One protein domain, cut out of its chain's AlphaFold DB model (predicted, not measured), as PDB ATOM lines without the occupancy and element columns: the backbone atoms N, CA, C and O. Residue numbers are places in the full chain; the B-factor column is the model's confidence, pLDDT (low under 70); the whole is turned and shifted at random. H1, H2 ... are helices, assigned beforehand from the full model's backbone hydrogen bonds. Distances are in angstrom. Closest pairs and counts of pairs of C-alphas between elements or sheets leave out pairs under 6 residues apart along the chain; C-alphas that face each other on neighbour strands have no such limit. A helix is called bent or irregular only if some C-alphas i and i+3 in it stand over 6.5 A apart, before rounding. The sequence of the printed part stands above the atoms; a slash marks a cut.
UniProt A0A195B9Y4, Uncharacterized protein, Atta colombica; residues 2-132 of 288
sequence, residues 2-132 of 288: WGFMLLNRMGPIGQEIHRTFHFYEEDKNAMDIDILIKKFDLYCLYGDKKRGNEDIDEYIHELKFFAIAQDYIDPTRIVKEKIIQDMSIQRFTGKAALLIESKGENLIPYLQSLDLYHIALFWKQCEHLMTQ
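This is residues 2 to 132 of the 288 residues of an uncharacterized protein of Atta colombica (UniProt A0A195B9Y4). Helix H4 forms the middle, with H3, H6 and H7 packed round it. H2 stands crosswise to H4 and joins this core to the bent H1 at one end of the longest axis, while H5 packs on H7 toward the other end. The printed part has 131 residues with seven named helices, H1 to H7 in chain order, and no named strand; it is all helix, with mostly crossed packing. It is compact, with a radius of gyration of the C-alphas of 15.7 A and spans of 49 by 34 by 23 A.

H1, residues 2 to 20, begins at C-alpha 2 (372.904, 400.436, 382.491). By its hydrogen bonds it was assigned as one helix, but it is bent: C-alphas 9 and 12 are 9.0 A apart, between arms H1a, residues 2 to 9, and H1b, residues 12 to 20. H2 is residues 33 to 46, 19.8 A; H3 56 to 69, 19.8 A; H4 75 to 89, 21.5 A; H5 95 to 101; H6 107 to 113; H7 116 to 131, 22.9 A, ending at C-alpha 131 (343.895, 388.539, 414.939).

H4, the hub, touches H3 at a steep tilt of 46 degrees; their closest C-alphas, of Ala 67 and Pro 75, are 5.2 A apart. H4 touches H7 at a shallow tilt of 27 degrees, C-alphas 80 and 116 being closest at 5.3 A, and H6 at 16 degrees, C-alphas 84 and 111 at 6.6 A. H2 only just touches H4, with 3 pairs of C-alphas within 8 A, closest 42 and 82 at 6.7 A. H2 touches H1a with residues 33 to 36 alone, C-alphas 3 and 33 at 4.6 A. H5 touches H7, C-alphas 96 and 126 at 4.8 A. Each O i to N i+4 pair is within hydrogen-bond range in H1a and H2 to H7; in H1b, 4 of 5.

The farthest C-alphas, of Arg 9 and Gln 132, are 49.4 A apart. The printed part has no cut; the link H1 to H2 is long. Residues 24 to 30 are under pLDDT 70.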
ATOM      1  N   TRP A   2     372.200 401.614 381.959       78.25
ATOM      2  CA  TRP A   2     372.904 400.436 382.491       78.25
ATOM      3  C   TRP A   2     372.006 399.241 382.859       78.25
ATOM      4  O   TRP A   2     372.346 398.121 382.489       78.25
ATOM      5  N   GLY A   3     370.832 399.447 383.468       81.50
ATOM      6  CA  GLY A   3     369.910 398.340 383.766       81.50
ATOM      7  C   GLY A   3     369.439 397.577 382.523       81.50
ATOM      8  O   GLY A   3     369.416 396.351 382.513       81.50
ATOM      9  N   PHE A   4     369.182 398.278 381.414       78.50
ATOM     10  CA  PHE A   4     368.838 397.631 380.141       78.50
ATOM     11  C   PHE A   4     370.006 396.802 379.585       78.50
ATOM     12  O   PHE A   4     369.805 395.725 379.023       78.50
ATOM     13  N   MET A   5     371.245 397.271 379.759       80.75
ATOM     14  CA  MET A   5     372.433 396.503 379.375       80.75
ATOM     15  C   MET A   5     372.584 395.239 380.231       80.75
ATOM     16  O   MET A   5     372.839 394.173 379.671       80.75
ATOM     17  N   LEU A   6     372.360 395.337 381.547       84.44
ATOM     18  CA  LEU A   6     372.360 394.191 382.460       84.44
ATOM     19  C   LEU A   6     371.321 393.146 382.028       84.44
ATOM     20  O   LEU A   6     371.680 391.999 381.780       84.44
ATOM     21  N   LEU A   7     370.064 393.550 381.842       82.50
ATOM     22  CA  LEU A   7     368.980 392.644 381.440       82.50
ATOM     23  C   LEU A   7     369.240 391.965 380.088       82.50
ATOM     24  O   LEU A   7     368.939 390.784 379.907       82.50
ATOM     25  N   ASN A   8     369.843 392.671 379.131       79.00
ATOM     26  CA  ASN A   8     370.261 392.053 377.872       79.00
ATOM     27  C   ASN A   8     371.386 391.039 378.073       79.00
ATOM     28  O   ASN A   8     371.334 389.957 377.489       79.00
ATOM     29  N   ARG A   9     372.367 391.360 378.925       80.62
ATOM     30  CA  ARG A   9     373.493 390.475 379.235       80.62
ATOM     31  C   ARG A   9     373.051 389.202 379.955       80.62
ATOM     32  O   ARG A   9     373.607 388.144 379.678       80.62
ATOM     33  N   MET A  10     372.053 389.291 380.832       81.88
ATOM     34  CA  MET A  10     371.456 388.130 381.506       81.88
ATOM     35  C   MET A  10     370.647 387.242 380.548       81.88
ATOM     36  O   MET A  10     370.431 386.059 380.821       81.88
ATOM     37  N   GLY A  11     370.226 387.795 379.409       77.88
ATOM     38  CA  GLY A  11     369.483 387.082 378.380       77.88
ATOM     39  C   GLY A  11     367.992 386.918 378.705       77.88
ATOM     40  O   GLY A  11     367.481 387.511 379.655       77.88
ATOM     41  N   PRO A  12     367.262 386.126 377.902       76.69
ATOM     42  CA  PRO A  12     365.803 386.042 377.975       76.69
ATOM     43  C   PRO A  12     365.298 385.523 379.325       76.69
ATOM     44  O   PRO A  12     364.263 385.983 379.793       76.69
ATOM     45  N   ILE A  13     366.050 384.627 379.974       77.44
ATOM     46  CA  ILE A  13     365.713 384.090 381.301       77.44
ATOM     47  C   ILE A  13     365.792 385.193 382.359       77.44
ATOM     48  O   ILE A  13     364.847 385.385 383.116       77.44
ATOM     49  N   GLY A  14     366.877 385.975 382.372       84.81
ATOM     50  CA  GLY A  14     366.995 387.119 383.278       84.81
ATOM     51  C   GLY A  14     365.893 388.154 383.051       84.81
ATOM     52  O   GLY A  14     365.360 388.702 384.007       84.81
ATOM     53  N   GLN A  15     365.489 388.374 381.798       82.94
ATOM     54  CA  GLN A  15     364.366 389.259 381.475       82.94
ATOM     55  C   GLN A  15     363.011 388.708 381.931       82.94
ATOM     56  O   GLN A  15     362.141 389.490 382.296       82.94
ATOM     57  N   GLU A  16     362.806 387.391 381.903       83.56
ATOM     58  CA  GLU A  16     361.592 386.759 382.422       83.56
ATOM     59  C   GLU A  16     361.517 386.862 383.946       83.56
ATOM     60  O   GLU A  16     360.494 387.297 384.464       83.56
ATOM     61  N   ILE A  17     362.623 386.586 384.642       85.44
ATOM     62  CA  ILE A  17     362.740 386.786 386.092       85.44
ATOM     63  C   ILE A  17     362.499 388.259 386.445       85.44
ATOM     64  O   ILE A  17     361.702 388.567 387.317       85.44
ATOM     65  N   HIS A  18     363.100 389.196 385.712       86.19
ATOM     66  CA  HIS A  18     362.864 390.623 385.924       86.19
ATOM     67  C   HIS A  18     361.378 391.012 385.843       86.19
ATOM     68  O   HIS A  18     360.938 391.903 386.563       86.19
ATOM     69  N   ARG A  19     360.577 390.345 385.000       85.31
ATOM     70  CA  ARG A  19     359.129 390.607 384.912       85.31
ATOM     71  C   ARG A  19     358.355 390.141 386.146       85.31
ATOM     72  O   ARG A  19     357.224 390.583 386.319       85.31
ATOM     73  N   THR A  20     358.919 389.265 386.980       84.38
ATOM     74  CA  THR A  20     358.297 388.852 388.248       84.38
ATOM     75  C   THR A  20     358.608 389.819 389.389       84.38
ATOM     76  O   THR A  20     357.965 389.762 390.437       84.38
ATOM     77  N   PHE A  21     359.569 390.727 389.199       86.38
ATOM     78  CA  PHE A  21     359.973 391.673 390.225       86.38
ATOM     79  C   PHE A  21     358.915 392.750 390.441       86.38
ATOM     80  O   PHE A  21     358.467 393.420 389.512       86.38
ATOM     81  N   HIS A  22     358.557 392.949 391.707       76.88
ATOM     82  CA  HIS A  22     357.748 394.079 392.133       76.88
ATOM     83  C   HIS A  22     358.670 395.258 392.462       76.88
ATOM     84  O   HIS A  22     359.611 395.095 393.242       76.88
ATOM     85  N   PHE A  23     358.425 396.416 391.851       78.31
ATOM     86  CA  PHE A  23     359.149 397.666 392.100       78.31
ATOM     87  C   PHE A  23     358.256 398.615 392.892       78.31
ATOM     88  O   PHE A  23     357.049 398.666 392.658       78.31
ATOM     89  N   TYR A  24     358.853 399.344 393.824       69.44
ATOM     90  CA  TYR A  24     358.149 400.305 394.665       69.44
ATOM     91  C   TYR A  24     358.003 401.644 393.940       69.44
ATOM     92  O   TYR A  24     358.819 401.962 393.080       69.44
ATOM     93  N   GLU A  25     357.008 402.463 394.293       61.31
ATOM     94  CA  GLU A  25     356.832 403.792 393.670       61.31
ATOM     95  C   GLU A  25     358.052 404.712 393.875       61.31
ATOM     96  O   GLU A  25     358.330 405.596 393.069       61.31
ATOM     97  N   GLU A  26     358.827 404.451 394.927       59.28
ATOM     98  CA  GLU A  26     360.067 405.155 395.260       59.28
ATOM     99  C   GLU A  26     361.301 404.626 394.524       59.28
ATOM    100  O   GLU A  26     362.348 405.284 394.539       59.28
ATOM    101  N   ASP A  27     361.196 403.471 393.854       63.41
ATOM    102  CA  ASP A  27     362.232 402.975 392.953       63.41
ATOM    103  C   ASP A  27     362.252 403.918 391.740       63.41
ATOM    104  O   ASP A  27     361.595 403.687 390.725       63.41
ATOM    105  N   LYS A  28     363.016 405.016 391.859       58.59
ATOM    106  CA  LYS A  28     363.093 406.143 390.906       58.59
ATOM    107  C   LYS A  28     363.287 405.717 389.446       58.59
ATOM    108  O   LYS A  28     363.048 406.513 388.537       58.59
ATOM    109  N   ASN A  29     363.747 404.489 389.210       67.44
ATOM    110  CA  ASN A  29     363.752 403.843 387.911       67.44
ATOM    111  C   ASN A  29     363.821 402.313 388.083       67.44
ATOM    112  O   ASN A  29     364.813 401.810 388.601       67.44
ATOM    113  N   ALA A  30     362.853 401.552 387.559       65.31
ATOM    114  CA  ALA A  30     362.934 400.081 387.500       65.31
ATOM    115  C   ALA A  30     364.157 399.561 386.706       65.31
ATOM    116  O   ALA A  30     364.488 398.381 386.740       65.31
ATOM    117  N   MET A  31     364.841 400.457 385.987       71.06
ATOM    118  CA  MET A  31     366.065 400.212 385.227       71.06
ATOM    119  C   MET A  31     367.332 400.757 385.912       71.06
ATOM    120  O   MET A  31     368.388 400.850 385.269       71.06
ATOM    121  N   ASP A  32     367.235 401.140 387.188       84.88
ATOM    122  CA  ASP A  32     368.387 401.407 388.044       84.88
ATOM    123  C   ASP A  32     369.169 400.109 388.286       84.88
ATOM    124  O   ASP A  32     368.605 399.071 388.638       84.88
ATOM    125  N   ILE A  33     370.478 400.148 388.036       86.19
ATOM    126  CA  ILE A  33     371.308 398.944 388.066       86.19
ATOM    127  C   ILE A  33     371.485 398.399 389.486       86.19
ATOM    128  O   ILE A  33     371.497 397.180 389.653       86.19
ATOM    129  N   ASP A  34     371.558 399.263 390.497       84.88
ATOM    130  CA  ASP A  34     371.766 398.845 391.882       84.88
ATOM    131  C   ASP A  34     370.492 398.204 392.436       84.88
ATOM    132  O   ASP A  34     370.553 397.182 393.123       84.88
ATOM    133  N   ILE A  35     369.326 398.755 392.081       85.69
ATOM    134  CA  ILE A  35     368.025 398.157 392.412       85.69
ATOM    135  C   ILE A  35     367.891 396.783 391.747       85.69
ATOM    136  O   ILE A  35     367.512 395.813 392.407       85.69
ATOM    137  N   LEU A  36     368.233 396.671 390.459       88.56
ATOM    138  CA  LEU A  36     368.158 395.405 389.729       88.56
ATOM    139  C   LEU A  36     369.072 394.337 390.325       88.56
ATOM    140  O   LEU A  36     368.608 393.222 390.553       88.56
ATOM    141  N   ILE A  37     370.337 394.668 390.603       88.62
ATOM    142  CA  ILE A  37     371.290 393.728 391.210       88.62
ATOM    143  C   ILE A  37     370.742 393.222 392.544       88.62
ATOM    144  O   ILE A  37     370.649 392.013 392.726       88.62
ATOM    145  N   LYS A  38     370.263 394.114 393.421       86.00
ATOM    146  CA  LYS A  38     369.668 393.711 394.705       86.00
ATOM    147  C   LYS A  38     368.480 392.762 394.538       86.00
ATOM    148  O   LYS A  38     368.379 391.781 395.271       86.00
ATOM    149  N   LYS A  39     367.575 393.028 393.587       87.94
ATOM    150  CA  LYS A  39     366.427 392.139 393.335       87.94
ATOM    151  C   LYS A  39     366.865 390.783 392.778       87.94
ATOM    152  O   LYS A  39     366.304 389.761 393.169       87.94
ATOM    153  N   PHE A  40     367.883 390.751 391.917       89.69
ATOM    154  CA  PHE A  40     368.457 389.494 391.443       89.69
ATOM    155  C   PHE A  40     369.191 388.727 392.544       89.69
ATOM    156  O   PHE A  40     369.026 387.515 392.605       89.69
ATOM    157  N   ASP A  41     369.918 389.391 393.442       88.50
ATOM    158  CA  ASP A  41     370.559 388.744 394.595       88.50
ATOM    159  C   ASP A  41     369.510 388.088 395.506       88.50
ATOM    160  O   ASP A  41     369.640 386.917 395.867       88.50
ATOM    161  N   LEU A  42     368.418 388.804 395.803       88.69
ATOM    162  CA  LEU A  42     367.276 388.266 396.548       88.69
ATOM    163  C   LEU A  42     366.652 387.052 395.851       88.69
ATOM    164  O   LEU A  42     366.389 386.041 396.501       88.69
ATOM    165  N   TYR A  43     366.433 387.137 394.537       88.44
ATOM    166  CA  TYR A  43     365.877 386.033 393.757       88.44
ATOM    167  C   TYR A  43     366.816 384.822 393.715       88.44
ATOM    168  O   TYR A  43     366.368 383.691 393.856       88.44
ATOM    169  N   CYS A  44     368.121 385.030 393.556       87.00
ATOM    170  CA  CYS A  44     369.096 383.943 393.541       87.00
ATOM    171  C   CYS A  44     369.192 383.234 394.898       87.00
ATOM    172  O   CYS A  44     369.344 382.015 394.931       87.00
ATOM    173  N   LEU A  45     369.089 383.979 396.005       87.38
ATOM    174  CA  LEU A  45     369.160 383.416 397.354       87.38
ATOM    175  C   LEU A  45     367.868 382.720 397.781       87.38
ATOM    176  O   LEU A  45     367.916 381.637 398.361       87.38
ATOM    177  N   TYR A  46     366.720 383.346 397.526       87.81
ATOM    178  CA  TYR A  46     365.448 382.924 398.116       87.81
ATOM    179  C   TYR A  46     364.392 382.512 397.087       87.81
ATOM    180  O   TYR A  46     363.400 381.884 397.454       87.81
ATOM    181  N   GLY A  47     364.579 382.837 395.808       84.94
ATOM    182  CA  GLY A  47     363.618 382.562 394.743       84.94
ATOM    183  C   GLY A  47     362.224 383.086 395.079       84.94
ATOM    184  O   GLY A  47     362.054 384.218 395.532       84.94
ATOM    185  N   ASP A  48     361.227 382.220 394.907       79.56
ATOM    186  CA  ASP A  48     359.824 382.511 395.213       79.56
ATOM    187  C   ASP A  48     359.431 382.155 396.659       79.56
ATOM    188  O   ASP A  48     358.237 382.096 396.973       79.56
ATOM    189  N   LYS A  49     360.401 381.893 397.550       84.19
ATOM    190  CA  LYS A  49     360.120 381.589 398.960       84.19
ATOM    191  C   LYS A  49     359.327 382.739 399.572       84.19
ATOM    192  O   LYS A  49     359.713 383.906 399.479       84.19
ATOM    193  N   LYS A  50     358.210 382.392 400.198       84.94
ATOM    194  CA  LYS A  50     357.361 383.293 400.975       84.94
ATOM    195  C   LYS A  50     357.188 382.685 402.352       84.94
ATOM    196  O   LYS A  50     357.162 381.458 402.467       84.94
ATOM    197  N   ARG A  51     357.041 383.543 403.357       88.31
ATOM    198  CA  ARG A  51     356.677 383.107 404.702       88.31
ATOM    199  C   ARG A  51     355.318 382.413 404.664       88.31
ATOM    200  O   ARG A  51     354.375 382.939 404.067       88.31
ATOM    201  N   GLY A  52     355.254 381.228 405.256       83.94
ATOM    202  CA  GLY A  52     354.015 380.493 405.456       83.94
ATOM    203  C   GLY A  52     353.270 380.987 406.695       83.94
ATOM    204  O   GLY A  52     353.083 382.185 406.895       83.94
ATOM    205  N   ASN A  53     352.864 380.039 407.538       82.31
ATOM    206  CA  ASN A  53     352.265 380.322 408.845       82.31
ATOM    207  C   ASN A  53     353.294 380.243 409.986       82.31
ATOM    208  O   ASN A  53     352.900 380.312 411.149       82.31
ATOM    209  N   GLU A  54     354.582 380.038 409.680       87.81
ATOM    210  CA  GLU A  54     355.632 380.013 410.699       87.81
ATOM    211  C   GLU A  54     355.788 381.360 411.423       87.81
ATOM    212  O   GLU A  54     355.413 382.427 410.917       87.81
ATOM    213  N   ASP A  55     356.370 381.317 412.623       91.69
ATOM    214  CA  ASP A  55     356.745 382.521 413.361       91.69
ATOM    215  C   ASP A  55     357.801 383.326 412.584       91.69
ATOM    216  O   ASP A  55     358.644 382.774 411.873       91.69
ATOM    217  N   ILE A  56     357.755 384.657 412.694       93.62
ATOM    218  CA  ILE A  56     358.674 385.527 411.953       93.62
ATOM    219  C   ILE A  56     360.133 385.320 412.373       93.62
ATOM    220  O   ILE A  56     361.016 385.452 411.530       93.62
ATOM    221  N   ASP A  57     360.409 384.968 413.632       93.19
ATOM    222  CA  ASP A  57     361.780 384.722 414.080       93.19
ATOM    223  C   ASP A  57     362.316 383.428 413.461       93.19
ATOM    224  O   ASP A  57     363.476 383.383 413.045       93.19
ATOM    225  N   GLU A  58     361.467 382.402 413.340       94.38
ATOM    226  CA  GLU A  58     361.802 381.145 412.665       94.38
ATOM    227  C   GLU A  58     362.065 381.383 411.174       94.38
ATOM    228  O   GLU A  58     363.102 380.962 410.654       94.38
ATOM    229  N   TYR A  59     361.204 382.162 410.510       95.38
ATOM    230  CA  TYR A  59     361.404 382.560 409.117       95.38
ATOM    231  C   TYR A  59     362.709 383.348 408.921       95.38
ATOM    232  O   TYR A  59     363.504 383.039 408.034       95.38
ATOM    233  N   ILE A  60     362.983 384.338 409.779       95.38
ATOM    234  CA  ILE A  60     364.226 385.125 409.741       95.38
ATOM    235  C   ILE A  60     365.446 384.232 409.964       95.38
ATOM    236  O   ILE A  60     366.463 384.410 409.289       95.38
ATOM    237  N   HIS A  61     365.370 383.292 410.905       93.69
ATOM    238  CA  HIS A  61     366.452 382.355 411.178       93.69
ATOM    239  C   HIS A  61     366.742 381.471 409.960       93.69
ATOM    240  O   HIS A  61     367.902 381.324 409.575       93.69
ATOM    241  N   GLU A  62     365.706 380.947 409.301       93.81
ATOM    242  CA  GLU A  62     365.853 380.139 408.089       93.81
ATOM    243  C   GLU A  62     366.459 380.948 406.929       93.81
ATOM    244  O   GLU A  62     367.404 380.498 406.280       93.81
ATOM    245  N   LEU A  63     365.987 382.180 406.700       93.81
ATOM    246  CA  LEU A  63     366.560 383.063 405.679       93.81
ATOM    247  C   LEU A  63     368.037 383.379 405.964       93.81
ATOM    248  O   LEU A  63     368.875 383.296 405.064       93.81
ATOM    249  N   LYS A  64     368.380 383.688 407.223       93.94
ATOM    250  CA  LYS A  64     369.774 383.901 407.639       93.94
ATOM    251  C   LYS A  64     370.627 382.665 407.390       93.94
ATOM    252  O   LYS A  64     371.744 382.804 406.896       93.94
ATOM    253  N   PHE A  65     370.112 381.479 407.706       88.94
ATOM    254  CA  PHE A  65     370.813 380.222 407.471       88.94
ATOM    255  C   PHE A  65     371.148 380.035 405.985       88.94
ATOM    256  O   PHE A  65     372.298 379.748 405.662       88.94
ATOM    257  N   PHE A  66     370.199 380.284 405.075       87.62
ATOM    258  CA  PHE A  66     370.466 380.220 403.633       87.62
ATOM    259  C   PHE A  66     371.511 381.236 403.170       87.62
ATOM    260  O   PHE A  66     372.407 380.877 402.409       87.62
ATOM    261  N   ALA A  67     371.429 382.485 403.636       88.31
ATOM    262  CA  ALA A  67     372.400 383.514 403.268       88.31
ATOM    263  C   ALA A  67     373.822 383.176 403.747       88.31
ATOM    264  O   ALA A  67     374.778 383.360 402.998       88.31
ATOM    265  N   ILE A  68     373.959 382.639 404.964       82.62
ATOM    266  CA  ILE A  68     375.247 382.184 405.508       82.62
ATOM    267  C   ILE A  68     375.771 380.982 404.718       82.62
ATOM    268  O   ILE A  68     376.942 380.951 404.365       82.62
ATOM    269  N   ALA A  69     374.911 380.011 404.400       81.50
ATOM    270  CA  ALA A  69     375.301 378.820 403.646       81.50
ATOM    271  C   ALA A  69     375.778 379.123 402.211       81.50
ATOM    272  O   ALA A  69     376.438 378.285 401.603       81.50
ATOM    273  N   GLN A  70     375.433 380.294 401.670       81.44
ATOM    274  CA  GLN A  70     375.867 380.786 400.357       81.44
ATOM    275  C   GLN A  70     377.017 381.807 400.452       81.44
ATOM    276  O   GLN A  70     377.280 382.513 399.480       81.44
ATOM    277  N   ASP A  71     377.670 381.920 401.616       83.94
ATOM    278  CA  ASP A  71     378.772 382.855 401.882       83.94
ATOM    279  C   ASP A  71     378.438 384.316 401.527       83.94
ATOM    280  O   ASP A  71     379.285 385.094 401.071       83.94
ATOM    281  N   TYR A  72     377.179 384.719 401.721       82.56
ATOM    282  CA  TYR A  72     376.759 386.078 401.413       82.56
ATOM    283  C   TYR A  72     377.398 387.075 402.389       82.56
ATOM    284  O   TYR A  72     377.351 386.888 403.603       82.56
ATOM    285  N   ILE A  73     377.954 388.168 401.856       84.69
ATOM    286  CA  ILE A  73     378.804 389.118 402.604       84.69
ATOM    287  C   ILE A  73     378.081 389.729 403.812       84.69
ATOM    288  O   ILE A  73     378.682 389.914 404.868       84.69
ATOM    289  N   ASP A  74     376.798 390.055 403.660       88.00
ATOM    290  CA  ASP A  74     375.985 390.651 404.724       88.00
ATOM    291  C   ASP A  74     374.614 389.961 404.813       88.00
ATOM    292  O   ASP A  74     373.631 390.425 404.214       88.00
ATOM    293  N   PRO A  75     374.534 388.829 405.543       90.62
ATOM    294  CA  PRO A  75     373.302 388.065 405.703       90.62
ATOM    295  C   PRO A  75     372.189 388.885 406.358       90.62
ATOM    296  O   PRO A  75     371.020 388.751 406.010       90.62
ATOM    297  N   THR A  76     372.529 389.781 407.289       92.56
ATOM    298  CA  THR A  76     371.528 390.585 408.002       92.56
ATOM    299  C   THR A  76     370.862 391.581 407.064       92.56
ATOM    300  O   THR A  76     369.634 391.697 407.069       92.56
ATOM    301  N   ARG A  77     371.646 392.268 406.226       91.56
ATOM    302  CA  ARG A  77     371.112 393.232 405.261       91.56
ATOM    303  C   ARG A  77     370.211 392.568 404.230       91.56
ATOM    304  O   ARG A  77     369.122 393.070 403.983       91.56
ATOM    305  N   ILE A  78     370.623 391.443 403.647       90.75
ATOM    306  CA  ILE A  78     369.818 390.791 402.602       90.75
ATOM    307  C   ILE A  78     368.537 390.163 403.157       90.75
ATOM    308  O   ILE A  78     367.497 390.206 402.505       90.75
ATOM    309  N   VAL A  79     368.574 389.650 404.391       94.88
ATOM    310  CA  VAL A  79     367.367 389.193 405.091       94.88
ATOM    311  C   VAL A  79     366.438 390.369 405.369       94.88
ATOM    312  O   VAL A  79     365.252 390.264 405.087       94.88
ATOM    313  N   LYS A  80     366.954 391.516 405.834       95.00
ATOM    314  CA  LYS A  80     366.148 392.736 406.001       95.00
ATOM    315  C   LYS A  80     365.418 393.116 404.712       95.00
ATOM    316  O   LYS A  80     364.210 393.318 404.753       95.00
ATOM    317  N   GLU A  81     366.116 393.167 403.581       92.25
ATOM    318  CA  GLU A  81     365.502 393.489 402.283       92.25
ATOM    319  C   GLU A  81     364.403 392.479 401.900       92.25
ATOM    320  O   GLU A  81     363.323 392.873 401.457       92.25
ATOM    321  N   LYS A  82     364.634 391.181 402.146       92.94
ATOM    322  CA  LYS A  82     363.636 390.127 401.913       92.94
ATOM    323  C   LYS A  82     362.384 390.309 402.775       92.94
ATOM    324  O   LYS A  82     361.271 390.204 402.267       92.94
ATOM    325  N   ILE A  83     362.556 390.617 404.058       95.00
ATOM    326  CA  ILE A  83     361.447 390.871 404.985       95.00
ATOM    327  C   ILE A  83     360.639 392.096 404.539       95.00
ATOM    328  O   ILE A  83     359.415 392.018 404.478       95.00
ATOM    329  N   ILE A  84     361.298 393.194 404.152       92.56
ATOM    330  CA  ILE A  84     360.619 394.391 403.624       92.56
ATOM    331  C   ILE A  84     359.786 394.039 402.384       92.56
ATOM    332  O   ILE A  84     358.625 394.442 402.291       92.56
ATOM    333  N   GLN A  85     360.346 393.249 401.462       89.19
ATOM    334  CA  GLN A  85     359.633 392.786 400.271       89.19
ATOM    335  C   GLN A  85     358.394 391.966 400.622       89.19
ATOM    336  O   GLN A  85     357.313 392.245 400.104       89.19
ATOM    337  N   ASP A  86     358.515 390.991 401.517       91.44
ATOM    338  CA  ASP A  86     357.383 390.138 401.874       91.44
ATOM    339  C   ASP A  86     356.284 390.927 402.604       91.44
ATOM    340  O   ASP A  86     355.103 390.761 402.287       91.44
ATOM    341  N   MET A  87     356.659 391.856 403.493       91.38
ATOM    342  CA  MET A  87     355.710 392.761 404.149       91.38
ATOM    343  C   MET A  87     354.986 393.660 403.148       91.38
ATOM    344  O   MET A  87     353.776 393.826 403.247       91.38
ATOM    345  N   SER A  88     355.691 394.216 402.161       87.25
ATOM    346  CA  SER A  88     355.084 395.115 401.170       87.25
ATOM    347  C   SER A  88     354.024 394.435 400.290       87.25
ATOM    348  O   SER A  88     353.118 395.094 399.786       87.25
ATOM    349  N   ILE A  89     354.117 393.112 400.118       85.19
ATOM    350  CA  ILE A  89     353.172 392.311 399.327       85.19
ATOM    351  C   ILE A  89     351.998 391.826 400.197       85.19
ATOM    352  O   ILE A  89     350.943 391.446 399.676       85.19
ATOM    353  N   GLN A  90     352.152 391.829 401.524       85.81
ATOM    354  CA  GLN A  90     351.115 391.380 402.442       85.81
ATOM    355  C   GLN A  90     349.939 392.359 402.485       85.81
ATOM    356  O   GLN A  90     350.087 393.574 402.597       85.81
ATOM    357  N   ARG A  91     348.725 391.805 402.456       86.94
ATOM    358  CA  ARG A  91     347.497 392.578 402.657       86.94
ATOM    359  C   ARG A  91     347.199 392.710 404.143       86.94
ATOM    360  O   ARG A  91     346.643 391.792 404.746       86.94
ATOM    361  N   PHE A  92     347.550 393.854 404.718       88.81
ATOM    362  CA  PHE A  92     347.153 394.212 406.076       88.81
ATOM    363  C   PHE A  92     345.713 394.733 406.105       88.81
ATOM    364  O   PHE A  92     345.276 395.434 405.196       88.81
ATOM    365  N   THR A  93     344.959 394.375 407.146       88.19
ATOM    366  CA  THR A  93     343.538 394.730 407.292       88.19
ATOM    367  C   THR A  93     343.210 395.153 408.726       88.19
ATOM    368  O   THR A  93     344.000 394.947 409.650       88.19
ATOM    369  N   GLY A  94     342.044 395.775 408.923       90.81
ATOM    370  CA  GLY A  94     341.560 396.171 410.248       90.81
ATOM    371  C   GLY A  94     342.501 397.146 410.963       90.81
ATOM    372  O   GLY A  94     343.042 398.066 410.352       90.81
ATOM    373  N   LYS A  95     342.724 396.930 412.267       91.25
ATOM    374  CA  LYS A  95     343.595 397.788 413.092       91.25
ATOM    375  C   LYS A  95     345.053 397.808 412.607       91.25
ATOM    376  O   LYS A  95     345.749 398.791 412.840       91.25
ATOM    377  N   ALA A  96     345.514 396.760 411.919       90.75
ATOM    378  CA  ALA A  96     346.869 396.712 411.375       90.75
ATOM    379  C   ALA A  96     347.062 397.678 410.194       90.75
ATOM    380  O   ALA A  96     348.121 398.290 410.089       90.75
ATOM    381  N   ALA A  97     346.041 397.853 409.346       89.75
ATOM    382  CA  ALA A  97     346.087 398.821 408.247       89.75
ATOM    383  C   ALA A  97     346.200 400.259 408.783       89.75
ATOM    384  O   ALA A  97     347.091 400.996 408.376       89.75
ATOM    385  N   LEU A  98     345.395 400.601 409.798       89.31
ATOM    386  CA  LEU A  98     345.462 401.905 410.474       89.31
ATOM    387  C   LEU A  98     346.830 402.155 411.130       89.31
ATOM    388  O   LEU A  98     347.353 403.269 411.094       89.31
ATOM    389  N   LEU A  99     347.435 401.120 411.727       91.50
ATOM    390  CA  LEU A  99     348.784 401.228 412.286       91.50
ATOM    391  C   LEU A  99     349.812 401.552 411.197       91.50
ATOM    392  O   LEU A  99     350.680 402.386 411.438       91.50
ATOM    393  N   ILE A 100     349.718 400.925 410.025       90.19
ATOM    394  CA  ILE A 100     350.626 401.180 408.898       90.19
ATOM    395  C   ILE A 100     350.464 402.606 408.378       90.19
ATOM    396  O   ILE A 100     351.464 403.307 408.252       90.19
ATOM    397  N   GLU A 101     349.229 403.062 408.176       88.38
ATOM    398  CA  GLU A 101     348.931 404.438 407.752       88.38
ATOM    399  C   GLU A 101     349.489 405.475 408.742       88.38
ATOM    400  O   GLU A 101     349.990 406.526 408.347       88.38
ATOM    401  N   SER A 102     349.505 405.161 410.044       89.25
ATOM    402  CA  SER A 102     350.090 406.047 411.062       89.25
ATOM    403  C   SER A 102     351.614 406.222 410.955       89.25
ATOM    404  O   SER A 102     352.170 407.094 411.624       89.25
ATOM    405  N   LYS A 103     352.312 405.390 410.168       89.50
ATOM    406  CA  LYS A 103     353.775 405.447 409.989       89.50
ATOM    407  C   LYS A 103     354.217 406.285 408.792       89.50
ATOM    408  O   LYS A 103     355.419 406.454 408.602       89.50
ATOM    409  N   GLY A 104     353.272 406.852 408.051       84.06
ATOM    410  CA  GLY A 104     353.521 407.727 406.910       84.06
ATOM    411  C   GLY A 104     352.729 407.298 405.681       84.06
ATOM    412  O   GLY A 104     352.028 406.291 405.697       84.06
ATOM    413  N   GLU A 105     352.869 408.073 404.606       78.25
ATOM    414  CA  GLU A 105     352.177 407.825 403.334       78.25
ATOM    415  C   GLU A 105     352.605 406.494 402.692       78.25
ATOM    416  O   GLU A 105     351.772 405.790 402.130       78.25
ATOM    417  N   ASN A 106     353.881 406.113 402.852       81.94
ATOM    418  CA  ASN A 106     354.455 404.874 402.331       81.94
ATOM    419  C   ASN A 106     355.098 404.039 403.444       81.94
ATOM    420  O   ASN A 106     355.921 404.524 404.224       81.94
ATOM    421  N   LEU A 107     354.791 402.740 403.465       88.00
ATOM    422  CA  LEU A 107     355.342 401.797 404.445       88.00
ATOM    423  C   LEU A 107     356.859 401.579 404.270       88.00
ATOM    424  O   LEU A 107     357.572 401.313 405.235       88.00
ATOM    425  N   ILE A 108     357.373 401.688 403.048       89.12
ATOM    426  CA  ILE A 108     358.738 401.263 402.713       89.12
ATOM    427  C   ILE A 108     359.830 402.167 403.289       89.12
ATOM    428  O   ILE A 108     360.720 401.607 403.931       89.12
ATOM    429  N   PRO A 109     359.776 403.510 403.176       89.69
ATOM    430  CA  PRO A 109     360.724 404.395 403.854       89.69
ATOM    431  C   PRO A 109     360.806 404.124 405.348       89.69
ATOM    432  O   PRO A 109     361.893 404.074 405.927       89.69
ATOM    433  N   TYR A 110     359.642 403.910 405.970       91.94
ATOM    434  CA  TYR A 110     359.560 403.595 407.385       91.94
ATOM    435  C   TYR A 110     360.311 402.296 407.689       91.94
ATOM    436  O   TYR A 110     361.229 402.306 408.507       91.94
ATOM    437  N   LEU A 111     360.015 401.201 406.982       93.19
ATOM    438  CA  LEU A 111     360.712 399.928 407.190       93.19
ATOM    439  C   LEU A 111     362.215 400.015 406.874       93.19
ATOM    440  O   LEU A 111     363.031 399.435 407.587       93.19
ATOM    441  N   GLN A 112     362.613 400.765 405.845       91.94
ATOM    442  CA  GLN A 112     364.021 400.971 405.498       91.94
ATOM    443  C   GLN A 112     364.797 401.689 406.610       91.94
ATOM    444  O   GLN A 112     365.978 401.382 406.804       91.94
ATOM    445  N   SER A 113     364.143 402.578 407.364       93.00
ATOM    446  CA  SER A 113     364.744 403.294 408.500       93.00
ATOM    447  C   SER A 113     365.001 402.414 409.733       93.00
ATOM    448  O   SER A 113     365.850 402.747 410.558       93.00
ATOM    449  N   LEU A 114     364.307 401.279 409.852       94.81
ATOM    450  CA  LEU A 114     364.409 400.357 410.983       94.81
ATOM    451  C   LEU A 114     365.502 399.302 410.769       94.81
ATOM    452  O   LEU A 114     365.852 398.970 409.640       94.81
ATOM    453  N   ASP A 115     366.032 398.714 411.839       95.75
ATOM    454  CA  ASP A 115     366.837 397.491 411.724       95.75
ATOM    455  C   ASP A 115     365.953 396.231 411.614       95.75
ATOM    456  O   ASP A 115     364.733 396.277 411.777       95.75
ATOM    457  N   LEU A 116     366.572 395.081 411.329       95.25
ATOM    458  CA  LEU A 116     365.854 393.815 411.147       95.25
ATOM    459  C   LEU A 116     365.036 393.405 412.384       95.25
ATOM    460  O   LEU A 116     363.955 392.842 412.238       95.25
ATOM    461  N   TYR A 117     365.537 393.686 413.589       94.06
ATOM    462  CA  TYR A 117     364.857 393.330 414.833       94.06
ATOM    463  C   TYR A 117     363.580 394.157 415.014       94.06
ATOM    464  O   TYR A 117     362.509 393.608 415.273       94.06
ATOM    465  N   HIS A 118     363.669 395.469 414.802       95.69
ATOM    466  CA  HIS A 118     362.524 396.365 414.906       95.69
ATOM    467  C   HIS A 118     361.476 396.092 413.819       95.69
ATOM    468  O   HIS A 118     360.282 396.191 414.098       95.69
ATOM    469  N   ILE A 119     361.889 395.683 412.614       96.31
ATOM    470  CA  ILE A 119     360.956 395.249 411.561       96.31
ATOM    471  C   ILE A 119     360.228 393.966 411.973       96.31
ATOM    472  O   ILE A 119     359.010 393.892 411.828       96.31
ATOM    473  N   ALA A 120     360.939 392.975 412.521       96.00
ATOM    474  CA  ALA A 120     360.325 391.733 412.991       96.00
ATOM    475  C   ALA A 120     359.281 392.000 414.088       96.00
ATOM    476  O   ALA A 120     358.165 391.483 414.029       96.00
ATOM    477  N   LEU A 121     359.610 392.868 415.050       95.00
ATOM    478  CA  LEU A 121     358.688 393.274 416.109       95.00
ATOM    479  C   LEU A 121     357.459 394.006 415.552       95.00
ATOM    480  O   LEU A 121     356.331 393.723 415.960       95.00
ATOM    481  N   PHE A 122     357.671 394.919 414.603       95.31
ATOM    482  CA  PHE A 122     356.589 395.633 413.934       95.31
ATOM    483  C   PHE A 122     355.659 394.668 413.184       95.31
ATOM    484  O   PHE A 122     354.439 394.763 413.315       95.31
ATOM    485  N   TRP A 123     356.215 393.676 412.480       95.06
ATOM    486  CA  TRP A 123     355.423 392.655 411.798       95.06
ATOM    487  C   TRP A 123     354.572 391.844 412.790       95.06
ATOM    488  O   TRP A 123     353.359 391.742 412.603       95.06
ATOM    489  N   LYS A 124     355.153 391.371 413.905       93.94
ATOM    490  CA  LYS A 124     354.398 390.679 414.972       93.94
ATOM    491  C   LYS A 124     353.234 391.518 415.496       93.94
ATOM    492  O   LYS A 124     352.138 391.002 415.716       93.94
ATOM    493  N   GLN A 125     353.451 392.820 415.683       93.94
ATOM    494  CA  GLN A 125     352.406 393.733 416.140       93.94
ATOM    495  C   GLN A 125     351.257 393.832 415.127       93.94
ATOM    496  O   GLN A 125     350.089 393.758 415.518       93.94
ATOM    497  N   CYS A 126     351.568 393.964 413.835       92.12
ATOM    498  CA  CYS A 126     350.566 393.959 412.773       92.12
ATOM    499  C   CYS A 126     349.774 392.642 412.741       92.12
ATOM    500  O   CYS A 126     348.550 392.677 412.642       92.12
ATOM    501  N   GLU A 127     350.438 391.491 412.875       91.06
ATOM    502  CA  GLU A 127     349.776 390.178 412.899       91.06
ATOM    503  C   GLU A 127     348.816 390.051 414.080       91.06
ATOM    504  O   GLU A 127     347.645 389.713 413.900       91.06
ATOM    505  N   HIS A 128     349.264 390.424 415.279       92.00
ATOM    506  CA  HIS A 128     348.420 390.429 416.467       92.00
ATOM    507  C   HIS A 128     347.180 391.321 416.284       92.00
ATOM    508  O   HIS A 128     346.061 390.896 416.572       92.00
ATOM    509  N   LEU A 129     347.340 392.522 415.720       91.56
ATOM    510  CA  LEU A 129     346.222 393.430 415.432       91.56
ATOM    511  C   LEU A 129     345.254 392.900 414.369       91.56
ATOM    512  O   LEU A 129     344.077 393.252 414.413       91.56
ATOM    513  N   MET A 130     345.715 392.059 413.439       88.00
ATOM    514  CA  MET A 130     344.829 391.375 412.492       88.00
ATOM    515  C   MET A 130     344.042 390.234 413.147       88.00
ATOM    516  O   MET A 130     342.925 389.943 412.727       88.00
ATOM    517  N   THR A 131     344.590 389.603 414.189       85.69
ATOM    518  CA  THR A 131     343.895 388.539 414.939       85.69
ATOM    519  C   THR A 131     342.898 389.061 415.975       85.69
ATOM    520  O   THR A 131     341.968 388.345 416.352       85.69
ATOM    521  N   GLN A 132     343.045 390.311 416.426       76.38
ATOM    522  CA  GLN A 132     342.093 390.937 417.339       76.38
ATOM    523  C   GLN A 132     340.791 391.262 416.601       76.38
ATOM    524  O   GLN A 132     340.728 392.184 415.786       76.38
TER     525      GLN A 132